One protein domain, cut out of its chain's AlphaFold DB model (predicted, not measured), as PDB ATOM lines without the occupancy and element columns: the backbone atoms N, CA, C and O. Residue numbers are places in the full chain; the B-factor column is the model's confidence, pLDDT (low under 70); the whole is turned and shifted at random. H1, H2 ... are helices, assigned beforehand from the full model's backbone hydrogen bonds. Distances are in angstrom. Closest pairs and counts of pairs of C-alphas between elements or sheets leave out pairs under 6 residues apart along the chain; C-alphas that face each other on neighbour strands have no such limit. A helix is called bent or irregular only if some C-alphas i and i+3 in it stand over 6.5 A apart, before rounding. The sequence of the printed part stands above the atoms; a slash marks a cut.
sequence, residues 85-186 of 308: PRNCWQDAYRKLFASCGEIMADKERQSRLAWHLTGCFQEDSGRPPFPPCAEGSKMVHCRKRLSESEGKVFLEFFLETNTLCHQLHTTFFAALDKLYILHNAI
ATOM      1  N   PRO A  85      15.885  26.078 -27.570       55.50
ATOM      2  CA  PRO A  85      16.923  26.444 -28.542       55.50
ATOM      3  C   PRO A  85      16.730  27.884 -29.051       55.50
ATOM      4  O   PRO A  85      15.604  28.380 -29.044       55.50
ATOM      5  N   ARG A  86      17.816  28.554 -29.494       60.09
ATOM      6  CA  ARG A  86      17.804  29.966 -29.942       60.09
ATOM      7  C   ARG A  86      16.610  30.251 -30.852       60.09
ATOM      8  O   ARG A  86      16.561  29.770 -31.979       60.09
ATOM      9  N   ASN A  87      15.667  31.032 -30.344       71.06
ATOM     10  CA  ASN A  87      14.399  31.344 -30.991       71.06
ATOM     11  C   ASN A  87      14.133  32.858 -30.910       71.06
ATOM     12  O   ASN A  87      14.727  33.555 -30.087       71.06
ATOM     13  N   CYS A  88      13.231  33.367 -31.758       81.81
ATOM     14  CA  CYS A  88      12.829  34.785 -31.804       81.81
ATOM     15  C   CYS A  88      12.506  35.356 -30.405       81.81
ATOM     16  O   CYS A  88      12.818  36.506 -30.086       81.81
ATOM     17  N   TRP A  89      11.945  34.513 -29.534       80.25
ATOM     18  CA  TRP A  89      11.581  34.848 -28.163       80.25
ATOM     19  C   TRP A  89      12.772  35.210 -27.270       80.25
ATOM     20  O   TRP A  89      12.659  36.163 -26.500       80.25
ATOM     21  N   GLN A  90      13.914  34.521 -27.373       77.62
ATOM     22  CA  GLN A  90      15.090  34.829 -26.548       77.62
ATOM     23  C   GLN A  90      15.567  36.271 -26.731       77.62
ATOM     24  O   GLN A  90      15.830  36.961 -25.744       77.62
ATOM     25  N   ASP A  91      15.630  36.755 -27.972       78.56
ATOM     26  CA  ASP A  91      16.085  38.115 -28.261       78.56
ATOM     27  C   ASP A  91      15.052  39.171 -27.841       78.56
ATOM     28  O   ASP A  91      15.423  40.212 -27.287       78.56
ATOM     29  N   ALA A  92      13.757  38.900 -28.041       79.50
ATOM     30  CA  ALA A  92      12.678  39.798 -27.630       79.50
ATOM     31  C   ALA A  92      12.616  39.956 -26.100       79.50
ATOM     32  O   ALA A  92      12.603  41.080 -25.591       79.50
ATOM     33  N   TYR A  93      12.666  38.849 -25.353       75.56
ATOM     34  CA  TYR A  93      12.671  38.881 -23.890       75.56
ATOM     35  C   TYR A  93      13.969  39.464 -23.326       75.56
ATOM     36  O   TYR A  93      13.924  40.247 -22.382       75.56
ATOM     37  N   ARG A  94      15.137  39.179 -23.917       77.19
ATOM     38  CA  ARG A  94      16.405  39.799 -23.494       77.19
ATOM     39  C   ARG A  94      16.369  41.322 -23.627       77.19
ATOM     40  O   ARG A  94      16.829  42.020 -22.723       77.19
ATOM     41  N   LYS A  95      15.801  41.835 -24.727       78.00
ATOM     42  CA  LYS A  95      15.565  43.273 -24.902       78.00
ATOM     43  C   LYS A  95      14.577  43.806 -23.865       78.00
ATOM     44  O   LYS A  95      14.852  44.866 -23.321       78.00
ATOM     45  N   LEU A  96      13.505  43.075 -23.542       78.25
ATOM     46  CA  LEU A  96      12.552  43.435 -22.480       78.25
ATOM     47  C   LEU A  96      13.235  43.578 -21.109       78.25
ATOM     48  O   LEU A  96      13.065  44.607 -20.460       78.25
ATOM     49  N   PHE A  97      14.056  42.607 -20.700       71.88
ATOM     50  CA  PHE A  97      14.749  42.626 -19.404       71.88
ATOM     51  C   PHE A  97      15.725  43.792 -19.255       71.88
ATOM     52  O   PHE A  97      15.716  44.470 -18.234       71.88
ATOM     53  N   ALA A  98      16.538  44.059 -20.281       71.62
ATOM     54  CA  ALA A  98      17.502  45.162 -20.256       71.62
ATOM     55  C   ALA A  98      16.834  46.547 -20.206       71.62
ATOM     56  O   ALA A  98      17.476  47.545 -19.902       71.62
ATOM     57  N   SER A  99      15.545  46.596 -20.528       68.12
ATOM     58  CA  SER A  99      14.828  47.814 -20.872       68.12
ATOM     59  C   SER A  99      13.669  48.129 -19.928       68.12
ATOM     60  O   SER A  99      13.074  49.195 -20.043       68.12
ATOM     61  N   CYS A 100      13.330  47.231 -19.000       77.06
ATOM     62  CA  CYS A 100      12.109  47.308 -18.195       77.06
ATOM     63  C   CYS A 100      11.937  48.648 -17.451       77.06
ATOM     64  O   CYS A 100      10.834  49.186 -17.410       77.06
ATOM     65  N   GLY A 101      13.032  49.222 -16.935       69.06
ATOM     66  CA  GLY A 101      13.021  50.517 -16.243       69.06
ATOM     67  C   GLY A 101      13.026  51.747 -17.162       69.06
ATOM     68  O   GLY A 101      12.335  52.721 -16.878       69.06
ATOM     69  N   GLU A 102      13.767  51.721 -18.276       67.31
ATOM     70  CA  GLU A 102      13.971  52.902 -19.141       67.31
ATOM     71  C   GLU A 102      12.973  52.999 -20.306       67.31
ATOM     72  O   GLU A 102      12.624  54.086 -20.759       67.31
ATOM     73  N   ILE A 103      12.522  51.858 -20.826       61.62
ATOM     74  CA  ILE A 103      11.711  51.762 -22.047       61.62
ATOM     75  C   ILE A 103      10.215  51.796 -21.746       61.62
ATOM     76  O   ILE A 103       9.460  52.283 -22.577       61.62
ATOM     77  N   MET A 104       9.771  51.358 -20.567       65.06
ATOM     78  CA  MET A 104       8.350  51.443 -20.191       65.06
ATOM     79  C   MET A 104       7.909  52.872 -19.849       65.06
ATOM     80  O   MET A 104       6.725  53.192 -19.939       65.06
ATOM     81  N   ALA A 105       8.857  53.758 -19.527       70.31
ATOM     82  CA  ALA A 105       8.604  55.193 -19.407       70.31
ATOM     83  C   ALA A 105       8.363  55.868 -20.776       70.31
ATOM     84  O   ALA A 105       7.717  56.916 -20.846       70.31
ATOM     85  N   ASP A 106       8.835  55.260 -21.873       80.75
ATOM     86  CA  ASP A 106       8.717  55.773 -23.238       80.75
ATOM     87  C   ASP A 106       7.766  54.907 -24.086       80.75
ATOM     88  O   ASP A 106       8.092  53.801 -24.528       80.75
ATOM     89  N   LYS A 107       6.586  55.458 -24.401       80.56
ATOM     90  CA  LYS A 107       5.563  54.788 -25.225       80.56
ATOM     91  C   LYS A 107       6.094  54.339 -26.590       80.56
ATOM     92  O   LYS A 107       5.591  53.360 -27.142       80.56
ATOM     93  N   GLU A 108       7.086  55.029 -27.156       85.00
ATOM     94  CA  GLU A 108       7.676  54.641 -28.436       85.00
ATOM     95  C   GLU A 108       8.498  53.360 -28.295       85.00
ATOM     96  O   GLU A 108       8.305  52.407 -29.055       85.00
ATOM     97  N   ARG A 109       9.363  53.288 -27.287       81.62
ATOM     98  CA  ARG A 109      10.190  52.107 -27.049       81.62
ATOM     99  C   ARG A 109       9.349  50.908 -26.590       81.62
ATOM    100  O   ARG A 109       9.567  49.801 -27.089       81.62
ATOM    101  N   GLN A 110       8.333  51.132 -25.751       84.69
ATOM    102  CA  GLN A 110       7.342  50.110 -25.388       84.69
ATOM    103  C   GLN A 110       6.655  49.544 -26.639       84.69
ATOM    104  O   GLN A 110       6.540  48.331 -26.801       84.69
ATOM    105  N   SER A 111       6.248  50.413 -27.571       86.88
ATOM    106  CA  SER A 111       5.582  49.979 -28.802       86.88
ATOM    107  C   SER A 111       6.491  49.179 -29.743       86.88
ATOM    108  O   SER A 111       6.023  48.227 -30.363       86.88
ATOM    109  N   ARG A 112       7.793  49.496 -29.817       87.19
ATOM    110  CA  ARG A 112       8.778  48.697 -30.573       87.19
ATOM    111  C   ARG A 112       8.954  47.308 -29.977       87.19
ATOM    112  O   ARG A 112       9.028  46.326 -30.707       87.19
ATOM    113  N   LEU A 113       9.002  47.218 -28.654       85.12
ATOM    114  CA  LEU A 113       9.133  45.937 -27.981       85.12
ATOM    115  C   LEU A 113       7.883  45.070 -28.148       85.12
ATOM    116  O   LEU A 113       8.003  43.900 -28.504       85.12
ATOM    117  N   ALA A 114       6.699  45.665 -27.979       86.94
ATOM    118  CA  ALA A 114       5.433  44.995 -28.248       86.94
ATOM    119  C   ALA A 114       5.382  44.474 -29.693       86.94
ATOM    120  O   ALA A 114       4.995  43.336 -29.915       86.94
ATOM    121  N   TRP A 115       5.880  45.245 -30.667       88.06
ATOM    122  CA  TRP A 115       5.975  44.815 -32.066       88.06
ATOM    123  C   TRP A 115       6.842  43.566 -32.257       88.06
ATOM    124  O   TRP A 115       6.456  42.657 -32.988       88.06
ATOM    125  N   HIS A 116       7.996  43.498 -31.587       86.62
ATOM    126  CA  HIS A 116       8.857  42.315 -31.626       86.62
ATOM    127  C   HIS A 116       8.193  41.096 -30.974       86.62
ATOM    128  O   HIS A 116       8.221  40.015 -31.559       86.62
ATOM    129  N   LEU A 117       7.564  41.272 -29.808       84.62
ATOM    130  CA  LEU A 117       6.848  40.197 -29.110       84.62
ATOM    131  C   LEU A 117       5.685  39.664 -29.954       84.62
ATOM    132  O   LEU A 117       5.556  38.455 -30.138       84.62
ATOM    133  N   THR A 118       4.885  40.558 -30.535       87.12
ATOM    134  CA  THR A 118       3.786  40.176 -31.425       87.12
ATOM    135  C   THR A 118       4.292  39.502 -32.699       87.12
ATOM    136  O   THR A 118       3.691  38.529 -33.139       87.12
ATOM    137  N   GLY A 119       5.414  39.955 -33.267       87.44
ATOM    138  CA  GLY A 119       6.041  39.311 -34.424       87.44
ATOM    139  C   GLY A 119       6.433  37.858 -34.145       87.44
ATOM    140  O   GLY A 119       6.051  36.973 -34.909       87.44
ATOM    141  N   CYS A 120       7.105  37.601 -33.016       85.19
ATOM    142  CA  CYS A 120       7.454  36.238 -32.604       85.19
ATOM    143  C   CYS A 120       6.207  35.383 -32.311       85.19
ATOM    144  O   CYS A 120       6.187  34.196 -32.627       85.19
ATOM    145  N   PHE A 121       5.153  35.971 -31.733       84.69
ATOM    146  CA  PHE A 121       3.881  35.279 -31.500       84.69
ATOM    147  C   PHE A 121       3.174  34.898 -32.801       84.69
ATOM    148  O   PHE A 121       2.597  33.813 -32.910       84.69
ATOM    149  N   GLN A 122       3.223  35.777 -33.799       84.62
ATOM    150  CA  GLN A 122       2.586  35.546 -35.083       84.62
ATOM    151  C   GLN A 122       3.249  34.383 -35.828       84.62
ATOM    152  O   GLN A 122       2.544  33.522 -36.355       84.62
ATOM    153  N   GLU A 123       4.582  34.328 -35.776       82.50
ATOM    154  CA  GLU A 123       5.400  33.246 -36.323       82.50
ATOM    155  C   GLU A 123       5.158  31.910 -35.594       82.50
ATOM    156  O   GLU A 123       4.921  30.895 -36.247       82.50
ATOM    157  N   ASP A 124       5.101  31.911 -34.254       79.75
ATOM    158  CA  ASP A 124       4.776  30.719 -33.440       79.75
ATOM    159  C   ASP A 124       3.347  30.208 -33.720       79.75
ATOM    160  O   ASP A 124       3.076  29.011 -33.664       79.75
ATOM    161  N   SER A 125       2.438  31.113 -34.097       81.25
ATOM    162  CA  SER A 125       1.060  30.799 -34.505       81.25
ATOM    163  C   SER A 125       0.939  30.315 -35.961       81.25
ATOM    164  O   SER A 125      -0.179  30.114 -36.442       81.25
ATOM    165  N   GLY A 126       2.052  30.172 -36.694       81.00
ATOM    166  CA  GLY A 126       2.075  29.730 -38.094       81.00
ATOM    167  C   GLY A 126       1.593  30.777 -39.105       81.00
ATOM    168  O   GLY A 126       1.233  30.432 -40.231       81.00
ATOM    169  N   ARG A 127       1.547  32.055 -38.718       82.19
ATOM    170  CA  ARG A 127       1.168  33.183 -39.583       82.19
ATOM    171  C   ARG A 127       2.411  33.976 -40.013       82.19
ATOM    172  O   ARG A 127       3.443  33.884 -39.351       82.19
ATOM    173  N   PRO A 128       2.339  34.762 -41.105       81.31
ATOM    174  CA  PRO A 128       3.479  35.568 -41.534       81.31
ATOM    175  C   PRO A 128       3.868  36.603 -40.460       81.31
ATOM    176  O   PRO A 128       2.981  37.198 -39.844       81.31
ATOM    177  N   PRO A 129       5.174  36.836 -40.231       80.06
ATOM    178  CA  PRO A 129       5.639  37.830 -39.272       80.06
ATOM    179  C   PRO A 129       5.331  39.253 -39.753       80.06
ATOM    180  O   PRO A 129       5.144  39.515 -40.944       80.06
ATOM    181  N   PHE A 130       5.321  40.195 -38.812       84.19
ATOM    182  CA  PHE A 130       5.085  41.604 -39.116       84.19
ATOM    183  C   PHE A 130       6.166  42.195 -40.034       84.19
ATOM    184  O   PHE A 130       7.337  41.816 -39.939       84.19
ATOM    185  N   PRO A 131       5.812  43.172 -40.893       83.69
ATOM    186  CA  PRO A 131       6.785  43.826 -41.755       83.69
ATOM    187  C   PRO A 131       7.860  44.543 -40.918       83.69
ATOM    188  O   PRO A 131       7.551  45.109 -39.863       83.69
ATOM    189  N   PRO A 132       9.124  44.565 -41.373       82.38
ATOM    190  CA  PRO A 132      10.198  45.222 -40.639       82.38
ATOM    191  C   PRO A 132       9.916  46.725 -40.503       82.38
ATOM    192  O   PRO A 132       9.637  47.415 -41.486       82.38
ATOM    193  N   CYS A 133       9.990  47.235 -39.273       85.88
ATOM    194  CA  CYS A 133       9.842  48.654 -38.961       85.88
ATOM    195  C   CYS A 133      11.221  49.240 -38.627       85.88
ATOM    196  O   CYS A 133      11.926  48.718 -37.766       85.88
ATOM    197  N   ALA A 134      11.622  50.312 -39.314       82.38
ATOM    198  CA  ALA A 134      12.940  50.917 -39.135       82.38
ATOM    199  C   ALA A 134      13.082  51.592 -37.757       82.38
ATOM    200  O   ALA A 134      12.150  52.254 -37.279       82.38
ATOM    201  N   GLU A 135      14.270  51.492 -37.148       79.00
ATOM    202  CA  GLU A 135      14.578  52.060 -35.821       79.00
ATOM    203  C   GLU A 135      14.385  53.583 -35.738       79.00
ATOM    204  O   GLU A 135      14.006  54.082 -34.687       79.00
ATOM    205  N   GLY A 136      14.551  54.322 -36.840       76.06
ATOM    206  CA  GLY A 136      14.341  55.779 -36.881       76.06
ATOM    207  C   GLY A 136      12.903  56.235 -37.171       76.06
ATOM    208  O   GLY A 136      12.625  57.431 -37.176       76.06
ATOM    209  N   SER A 137      11.976  55.312 -37.459       84.12
ATOM    210  CA  SER A 137      10.604  55.651 -37.877       84.12
ATOM    211  C   SER A 137       9.607  55.539 -36.726       84.12
ATOM    212  O   SER A 137       9.638  54.555 -35.993       84.12
ATOM    213  N   LYS A 138       8.692  56.510 -36.567       87.44
ATOM    214  CA  LYS A 138       7.687  56.464 -35.490       87.44
ATOM    215  C   LYS A 138       6.777  55.247 -35.651       87.44
ATOM    216  O   LYS A 138       6.127  55.083 -36.686       87.44
ATOM    217  N   MET A 139       6.624  54.470 -34.581       87.00
ATOM    218  CA  MET A 139       5.813  53.243 -34.561       87.00
ATOM    219  C   MET A 139       4.347  53.451 -34.961       87.00
ATOM    220  O   MET A 139       3.711  52.548 -35.501       87.00
ATOM    221  N   VAL A 140       3.820  54.666 -34.787       86.38
ATOM    222  CA  VAL A 140       2.477  55.051 -35.250       86.38
ATOM    223  C   VAL A 140       2.306  54.831 -36.760       86.38
ATOM    224  O   VAL A 140       1.226  54.433 -37.192       86.38
ATOM    225  N   HIS A 141       3.351  55.055 -37.563       87.44
ATOM    226  CA  HIS A 141       3.313  54.816 -39.006       87.44
ATOM    227  C   HIS A 141       3.317  53.316 -39.326       87.44
ATOM    228  O   HIS A 141       2.572  52.870 -40.196       87.44
ATOM    229  N   CYS A 142       4.124  52.524 -38.616       87.75
ATOM    230  CA  CYS A 142       4.178  51.072 -38.800       87.75
ATOM    231  C   CYS A 142       2.846  50.408 -38.416       87.75
ATOM    232  O   CYS A 142       2.342  49.571 -39.156       87.75
ATOM    233  N   ARG A 143       2.195  50.882 -37.347       87.00
ATOM    234  CA  ARG A 143       0.884  50.387 -36.906       87.00
ATOM    235  C   ARG A 143      -0.239  50.609 -37.921       87.00
ATOM    236  O   ARG A 143      -1.146  49.795 -37.997       87.00
ATOM    237  N   LYS A 144      -0.193  51.681 -38.722       86.12
ATOM    238  CA  LYS A 144      -1.210  51.939 -39.761       86.12
ATOM    239  C   LYS A 144      -1.184  50.925 -40.910       86.12
ATOM    240  O   LYS A 144      -2.135  50.878 -41.678       86.12
ATOM    241  N   ARG A 145      -0.096  50.160 -41.052       83.62
ATOM    242  CA  ARG A 145       0.053  49.125 -42.085       83.62
ATOM    243  C   ARG A 145      -0.499  47.761 -41.660       83.62
ATOM    244  O   ARG A 145      -0.508  46.861 -42.489       83.62
ATOM    245  N   LEU A 146      -0.924  47.608 -40.404       85.12
ATOM    246  CA  LEU A 146      -1.520  46.369 -39.903       85.12
ATOM    247  C   LEU A 146      -2.987  46.256 -40.303       85.12
ATOM    248  O   LEU A 146      -3.721  47.247 -40.320       85.12
ATOM    249  N   SER A 147      -3.417  45.021 -40.546       84.62
ATOM    250  CA  SER A 147      -4.834  44.680 -40.620       84.62
ATOM    251  C   SER A 147      -5.506  44.798 -39.244       84.62
ATOM    252  O   SER A 147      -4.851  44.788 -38.200       84.62
ATOM    253  N   GLU A 148      -6.837  44.875 -39.223       85.56
ATOM    254  CA  GLU A 148      -7.623  45.010 -37.986       85.56
ATOM    255  C   GLU A 148      -7.366  43.860 -36.991       85.56
ATOM    256  O   GLU A 148      -7.262  44.079 -35.783       85.56
ATOM    257  N   SER A 149      -7.171  42.640 -37.504       81.19
ATOM    258  CA  SER A 149      -6.878  41.459 -36.683       81.19
ATOM    259  C   SER A 149      -5.479  41.481 -36.057       81.19
ATOM    260  O   SER A 149      -5.343  41.207 -34.868       81.19
ATOM    261  N   GLU A 150      -4.449  41.872 -36.810       80.81
ATOM    262  CA  GLU A 150      -3.073  42.000 -36.309       80.81
ATOM    263  C   GLU A 150      -2.948  43.168 -35.326       80.81
ATOM    264  O   GLU A 150      -2.237  43.081 -34.323       80.81
ATOM    265  N   GLY A 151      -3.675  44.261 -35.588       83.94
ATOM    266  CA  GLY A 151      -3.715  45.438 -34.723       83.94
ATOM    267  C   GLY A 151      -4.258  45.123 -33.331       83.94
ATOM    268  O   GLY A 151      -3.768  45.679 -32.347       83.94
ATOM    269  N   LYS A 152      -5.218  44.194 -33.237       85.44
ATOM    270  CA  LYS A 152      -5.770  43.720 -31.963       85.44
ATOM    271  C   LYS A 152      -4.741  42.928 -31.155       85.44
ATOM    272  O   LYS A 152      -4.558  43.230 -29.980       85.44
ATOM    273  N   VAL A 153      -4.040  41.986 -31.788       85.44
ATOM    274  CA  VAL A 153      -2.992  41.185 -31.125       85.44
ATOM    275  C   VAL A 153      -1.847  42.089 -30.661       85.44
ATOM    276  O   VAL A 153      -1.395  41.994 -29.525       85.44
ATOM    277  N   PHE A 154      -1.421  43.037 -31.499       87.38
ATOM    278  CA  PHE A 154      -0.417  44.029 -31.111       87.38
ATOM    279  C   PHE A 154      -0.842  44.843 -29.882       87.38
ATOM    280  O   PHE A 154      -0.035  45.074 -28.982       87.38
ATOM    281  N   LEU A 155      -2.098  45.297 -29.841       87.62
ATOM    282  CA  LEU A 155      -2.609  46.100 -28.733       87.62
ATOM    283  C   LEU A 155      -2.646  45.306 -27.421       87.62
ATOM    284  O   LEU A 155      -2.314  45.860 -26.376       87.62
ATOM    285  N   GLU A 156      -3.007  44.027 -27.484       84.75
ATOM    286  CA  GLU A 156      -3.008  43.112 -26.339       84.75
ATOM    287  C   GLU A 156      -1.603  42.988 -25.737       84.75
ATOM    288  O   GLU A 156      -1.397  43.354 -24.579       84.75
ATOM    289  N   PHE A 157      -0.599  42.649 -26.552       84.00
ATOM    290  CA  PHE A 157       0.793  42.599 -26.093       84.00
ATOM    291  C   PHE A 157       1.300  43.958 -25.601       84.00
ATOM    292  O   PHE A 157       2.015  44.022 -24.603       84.00
ATOM    293  N   PHE A 158       0.934  45.061 -26.258       86.44
ATOM    294  CA  PHE A 158       1.331  46.406 -25.836       86.44
ATOM    295  C   PHE A 158       0.832  46.746 -24.424       86.44
ATOM    296  O   PHE A 158       1.596  47.286 -23.621       86.44
ATOM    297  N   LEU A 159      -0.421  46.406 -24.110       84.50
ATOM    298  CA  LEU A 159      -1.019  46.643 -22.796       84.50
ATOM    299  C   LEU A 159      -0.468  45.681 -21.731       84.50
ATOM    300  O   LEU A 159      -0.188  46.111 -20.612       84.50
ATOM    301  N   GLU A 160      -0.250  44.412 -22.082       81.19
ATOM    302  CA  GLU A 160       0.266  43.390 -21.160       81.19
ATOM    303  C   GLU A 160       1.772  43.495 -20.894       81.19
ATOM    304  O   GLU A 160       2.254  43.013 -19.872       81.19
ATOM    305  N   THR A 161       2.541  44.161 -21.760       78.25
ATOM    306  CA  THR A 161       3.998  44.283 -21.577       78.25
ATOM    307  C   THR A 161       4.350  44.891 -20.213       78.25
ATOM    308  O   THR A 161       5.311  44.451 -19.589       78.25
ATOM    309  N   ASN A 162       3.549  45.837 -19.704       77.56
ATOM    310  CA  ASN A 162       3.770  46.464 -18.395       77.56
ATOM    311  C   ASN A 162       3.654  45.462 -17.240       77.56
ATOM    312  O   ASN A 162       4.519  45.406 -16.366       77.56
ATOM    313  N   THR A 163       2.594  44.653 -17.238       78.25
ATOM    314  CA  THR A 163       2.366  43.658 -16.184       78.25
ATOM    315  C   THR A 163       3.378  42.522 -16.287       78.25
ATOM    316  O   THR A 163       3.933  42.115 -15.267       78.25
ATOM    317  N   LEU A 164       3.705  42.080 -17.507       74.12
ATOM    318  CA  LEU A 164       4.765  41.105 -17.768       74.12
ATOM    319  C   LEU A 164       6.110  41.582 -17.215       74.12
ATOM    320  O   LEU A 164       6.783  40.819 -16.531       74.12
ATOM    321  N   CYS A 165       6.477  42.843 -17.450       75.81
ATOM    322  CA  CYS A 165       7.732  43.425 -16.977       75.81
ATOM    323  C   CYS A 165       7.858  43.360 -15.453       75.81
ATOM    324  O   CYS A 165       8.847  42.851 -14.928       75.81
ATOM    325  N   HIS A 166       6.821  43.812 -14.742       74.31
ATOM    326  CA  HIS A 166       6.806  43.796 -13.282       74.31
ATOM    327  C   HIS A 166       6.898  42.374 -12.719       74.31
ATOM    328  O   HIS A 166       7.692  42.134 -11.815       74.31
ATOM    329  N   GLN A 167       6.144  41.423 -13.275       71.88
ATOM    330  CA  GLN A 167       6.145  40.028 -12.818       71.88
ATOM    331  C   GLN A 167       7.465  39.304 -13.131       71.88
ATOM    332  O   GLN A 167       7.986  38.538 -12.320       71.88
ATOM    333  N   LEU A 168       8.044  39.546 -14.306       72.44
ATOM    334  CA  LEU A 168       9.320  38.951 -14.705       72.44
ATOM    335  C   LEU A 168      10.484  39.499 -13.868       72.44
ATOM    336  O   LEU A 168      11.373  38.744 -13.488       72.44
ATOM    337  N   HIS A 169      10.466  40.791 -13.541       70.56
ATOM    338  CA  HIS A 169      11.499  41.421 -12.722       70.56
ATOM    339  C   HIS A 169      11.491  40.894 -11.282       70.56
ATOM    340  O   HIS A 169      12.540  40.525 -10.758       70.56
ATOM    341  N   THR A 170      10.311  40.782 -10.666       68.75
ATOM    342  CA  THR A 170      10.170  40.267  -9.295       68.75
ATOM    343  C   THR A 170      10.528  38.786  -9.202       68.75
ATOM    344  O   THR A 170      11.255  38.390  -8.294       68.75
ATOM    345  N   THR A 171      10.085  37.965 -10.157       70.12
ATOM    346  CA  THR A 171      10.414  36.530 -10.187       70.12
ATOM    347  C   THR A 171      11.899  36.280 -10.444       70.12
ATOM    348  O   THR A 171      12.495  35.419  -9.792       70.12
ATOM    349  N   PHE A 172      12.527  37.042 -11.345       68.75
ATOM    350  CA  PHE A 172      13.953  36.919 -11.636       68.75
ATOM    351  C   PHE A 172      14.825  37.365 -10.458       68.75
ATOM    352  O   PHE A 172      15.727  36.627 -10.068       68.75
ATOM    353  N   PHE A 173      14.538  38.518  -9.845       67.56
ATOM    354  CA  PHE A 173      15.286  38.960  -8.668       67.56
ATOM    355  C   PHE A 173      15.092  38.041  -7.471       67.56
ATOM    356  O   PHE A 173      16.075  37.681  -6.835       67.56
ATOM    357  N   ALA A 174      13.874  37.549  -7.236       71.94
ATOM    358  CA  ALA A 174      13.646  36.554  -6.197       71.94
ATOM    359  C   ALA A 174      14.473  35.276  -6.441       71.94
ATOM    360  O   ALA A 174      15.047  34.719  -5.506       71.94
ATOM    361  N   ALA A 175      14.579  34.806  -7.689       71.69
ATOM    362  CA  ALA A 175      15.407  33.648  -8.028       71.69
ATOM    363  C   ALA A 175      16.912  33.926  -7.848       71.69
ATOM    364  O   ALA A 175      17.636  33.067  -7.337       71.69
ATOM    365  N   LEU A 176      17.377  35.119  -8.231       69.81
ATOM    366  CA  LEU A 176      18.758  35.548  -8.018       69.81
ATOM    367  C   LEU A 176      19.100  35.667  -6.532       69.81
ATOM    368  O   LEU A 176      20.156  35.184  -6.132       69.81
ATOM    369  N   ASP A 177      18.203  36.207  -5.710       70.06
ATOM    370  CA  ASP A 177      18.395  36.306  -4.262       70.06
ATOM    371  C   ASP A 177      18.510  34.922  -3.624       70.06
ATOM    372  O   ASP A 177      19.399  34.670  -2.811       70.06
ATOM    373  N   LYS A 178      17.669  33.966  -4.041       78.19
ATOM    374  CA  LYS A 178      17.766  32.572  -3.577       78.19
ATOM    375  C   LYS A 178      19.089  31.927  -3.992       78.19
ATOM    376  O   LYS A 178      19.706  31.239  -3.177       78.19
ATOM    377  N   LEU A 179      19.543  32.158  -5.226       72.50
ATOM    378  CA  LEU A 179      20.831  31.664  -5.714       72.50
ATOM    379  C   LEU A 179      21.998  32.305  -4.951       72.50
ATOM    380  O   LEU A 179      22.949  31.612  -4.604       72.50
ATOM    381  N   TYR A 180      21.920  33.602  -4.660       67.94
ATOM    382  CA  TYR A 180      22.925  34.342  -3.907       67.94
ATOM    383  C   TYR A 180      23.030  33.844  -2.462       67.94
ATOM    384  O   TYR A 180      24.131  33.555  -1.988       67.94
ATOM    385  N   ILE A 181      21.891  33.652  -1.788       74.31
ATOM    386  CA  ILE A 181      21.824  33.080  -0.436       74.31
ATOM    387  C   ILE A 181      22.432  31.674  -0.426       74.31
ATOM    388  O   ILE A 181      23.269  31.371   0.426       74.31
ATOM    389  N   LEU A 182      22.067  30.833  -1.398       74.25
ATOM    390  CA  LEU A 182      22.592  29.475  -1.508       74.25
ATOM    391  C   LEU A 182      24.094  29.470  -1.818       74.25
ATOM    392  O   LEU A 182      24.852  28.744  -1.179       74.25
ATOM    393  N   HIS A 183      24.550  30.305  -2.752       67.50
ATOM    394  CA  HIS A 183      25.963  30.411  -3.107       67.50
ATOM    395  C   HIS A 183      26.789  30.905  -1.919       67.50
ATOM    396  O   HIS A 183      27.863  30.369  -1.665       67.50
ATOM    397  N   ASN A 184      26.289  31.871  -1.144       65.94
ATOM    398  CA  ASN A 184      26.960  32.328   0.067       65.94
ATOM    399  C   ASN A 184      26.997  31.252   1.162       65.94
ATOM    400  O   ASN A 184      28.035  31.069   1.801       65.94
ATOM    401  N   ALA A 185      25.905  30.506   1.346       71.12
ATOM    402  CA  ALA A 185      25.857  29.377   2.271       71.12
ATOM    403  C   ALA A 185      26.880  28.295   1.881       71.12
ATOM    404  O   ALA A 185      27.701  27.901   2.706       71.12
ATOM    405  N   ILE A 186      26.936  27.917   0.600       67.31
ATOM    406  CA  ILE A 186      27.922  26.971   0.051       67.31
ATOM    407  C   ILE A 186      29.353  27.519   0.185       67.31
ATOM    408  O   ILE A 186      30.299  26.791   0.511       67.31
TER     409      ILE A 186
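This is residues 85 to 186 of the 308 residues of an uncharacterized protein of Sorghum bicolor (UniProt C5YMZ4). A long bent helix, H4, crosses one side of a helical hairpin made of H1 and H2, and its last residues, 173 to 186, stick out past the body as a free arm. The short helix H3 and the long loop of residues 125 to 138 lie on the far side of H2 from H1. The printed part has 102 residues with four named helices, H1, H2, H3 and H4 in that order, and no named strand; the class is all helix. The whole is loose, with a radius of gyration of the C-alphas of 16.0 A, and elongated, spanning 55 by 30 by 22 A.

Look first at H4, residues 148 to 186, assigned as one helix by its hydrogen bonds but bent: C-alphas 159 and 162 are 6.5 A apart. Its arms, H4a with residues 148 to 159 and H4b with residues 162 to 186, stand at a steep tilt of 44 degrees. Move from H4a to the hub, H2, residues 107 to 124, and you find that residues 153 to 158 of H4a touch residues 110 to 118 of H2; the closest C-alphas, of Ala 114 and Phe 158, are 5.0 A apart. These two run opposite ways at a steep tilt of 59 degrees. On H2, residues 113 to 120 touch H1, residues 88 to 99, with the C-alphas of Cys 88 and Cys 120 closest at 5.6 A. H1 and H2 form a helical hairpin, running opposite ways at a shallow tilt of 20 degrees. H1 and H4b only just touch, with 3 pairs of C-alphas within 8 A, the closest being Leu 96 and Cys 165 at 7.3 A; they stand about perpendicular at 83 degrees. H2 also only just touches H3, residues 139 to 143, with 3 pairs of C-alphas within 8 A; those of Glu 108 and Met 139 are closest at 6.6 A. H3 and H4a are close but not clearly touching, while H2 and H4b are apart. In H1, H2, H3, H4a and H4b every O i to N i+4 pair is within hydrogen-bond range.

Find C-alpha 162 at (3.770, 46.464, -18.395); from there H4b runs 36.1 A to C-alpha 186 at (27.922, 26.971, 0.051). H4a measures 16.6 A, H2 25.4 A and H1 17.1 A; H1 begins at C-alpha 88 at (12.829, 34.785, -31.804).

Without residues 173 to 186, which stand free, the body spans 35 by 30 by 21 A. The printed part has no cut; the link from H2 to H3 is long. The mean pLDDT of the printed part is 78.6, with 15 residues under 70, among them residues 101 to 104 and 183 to 184.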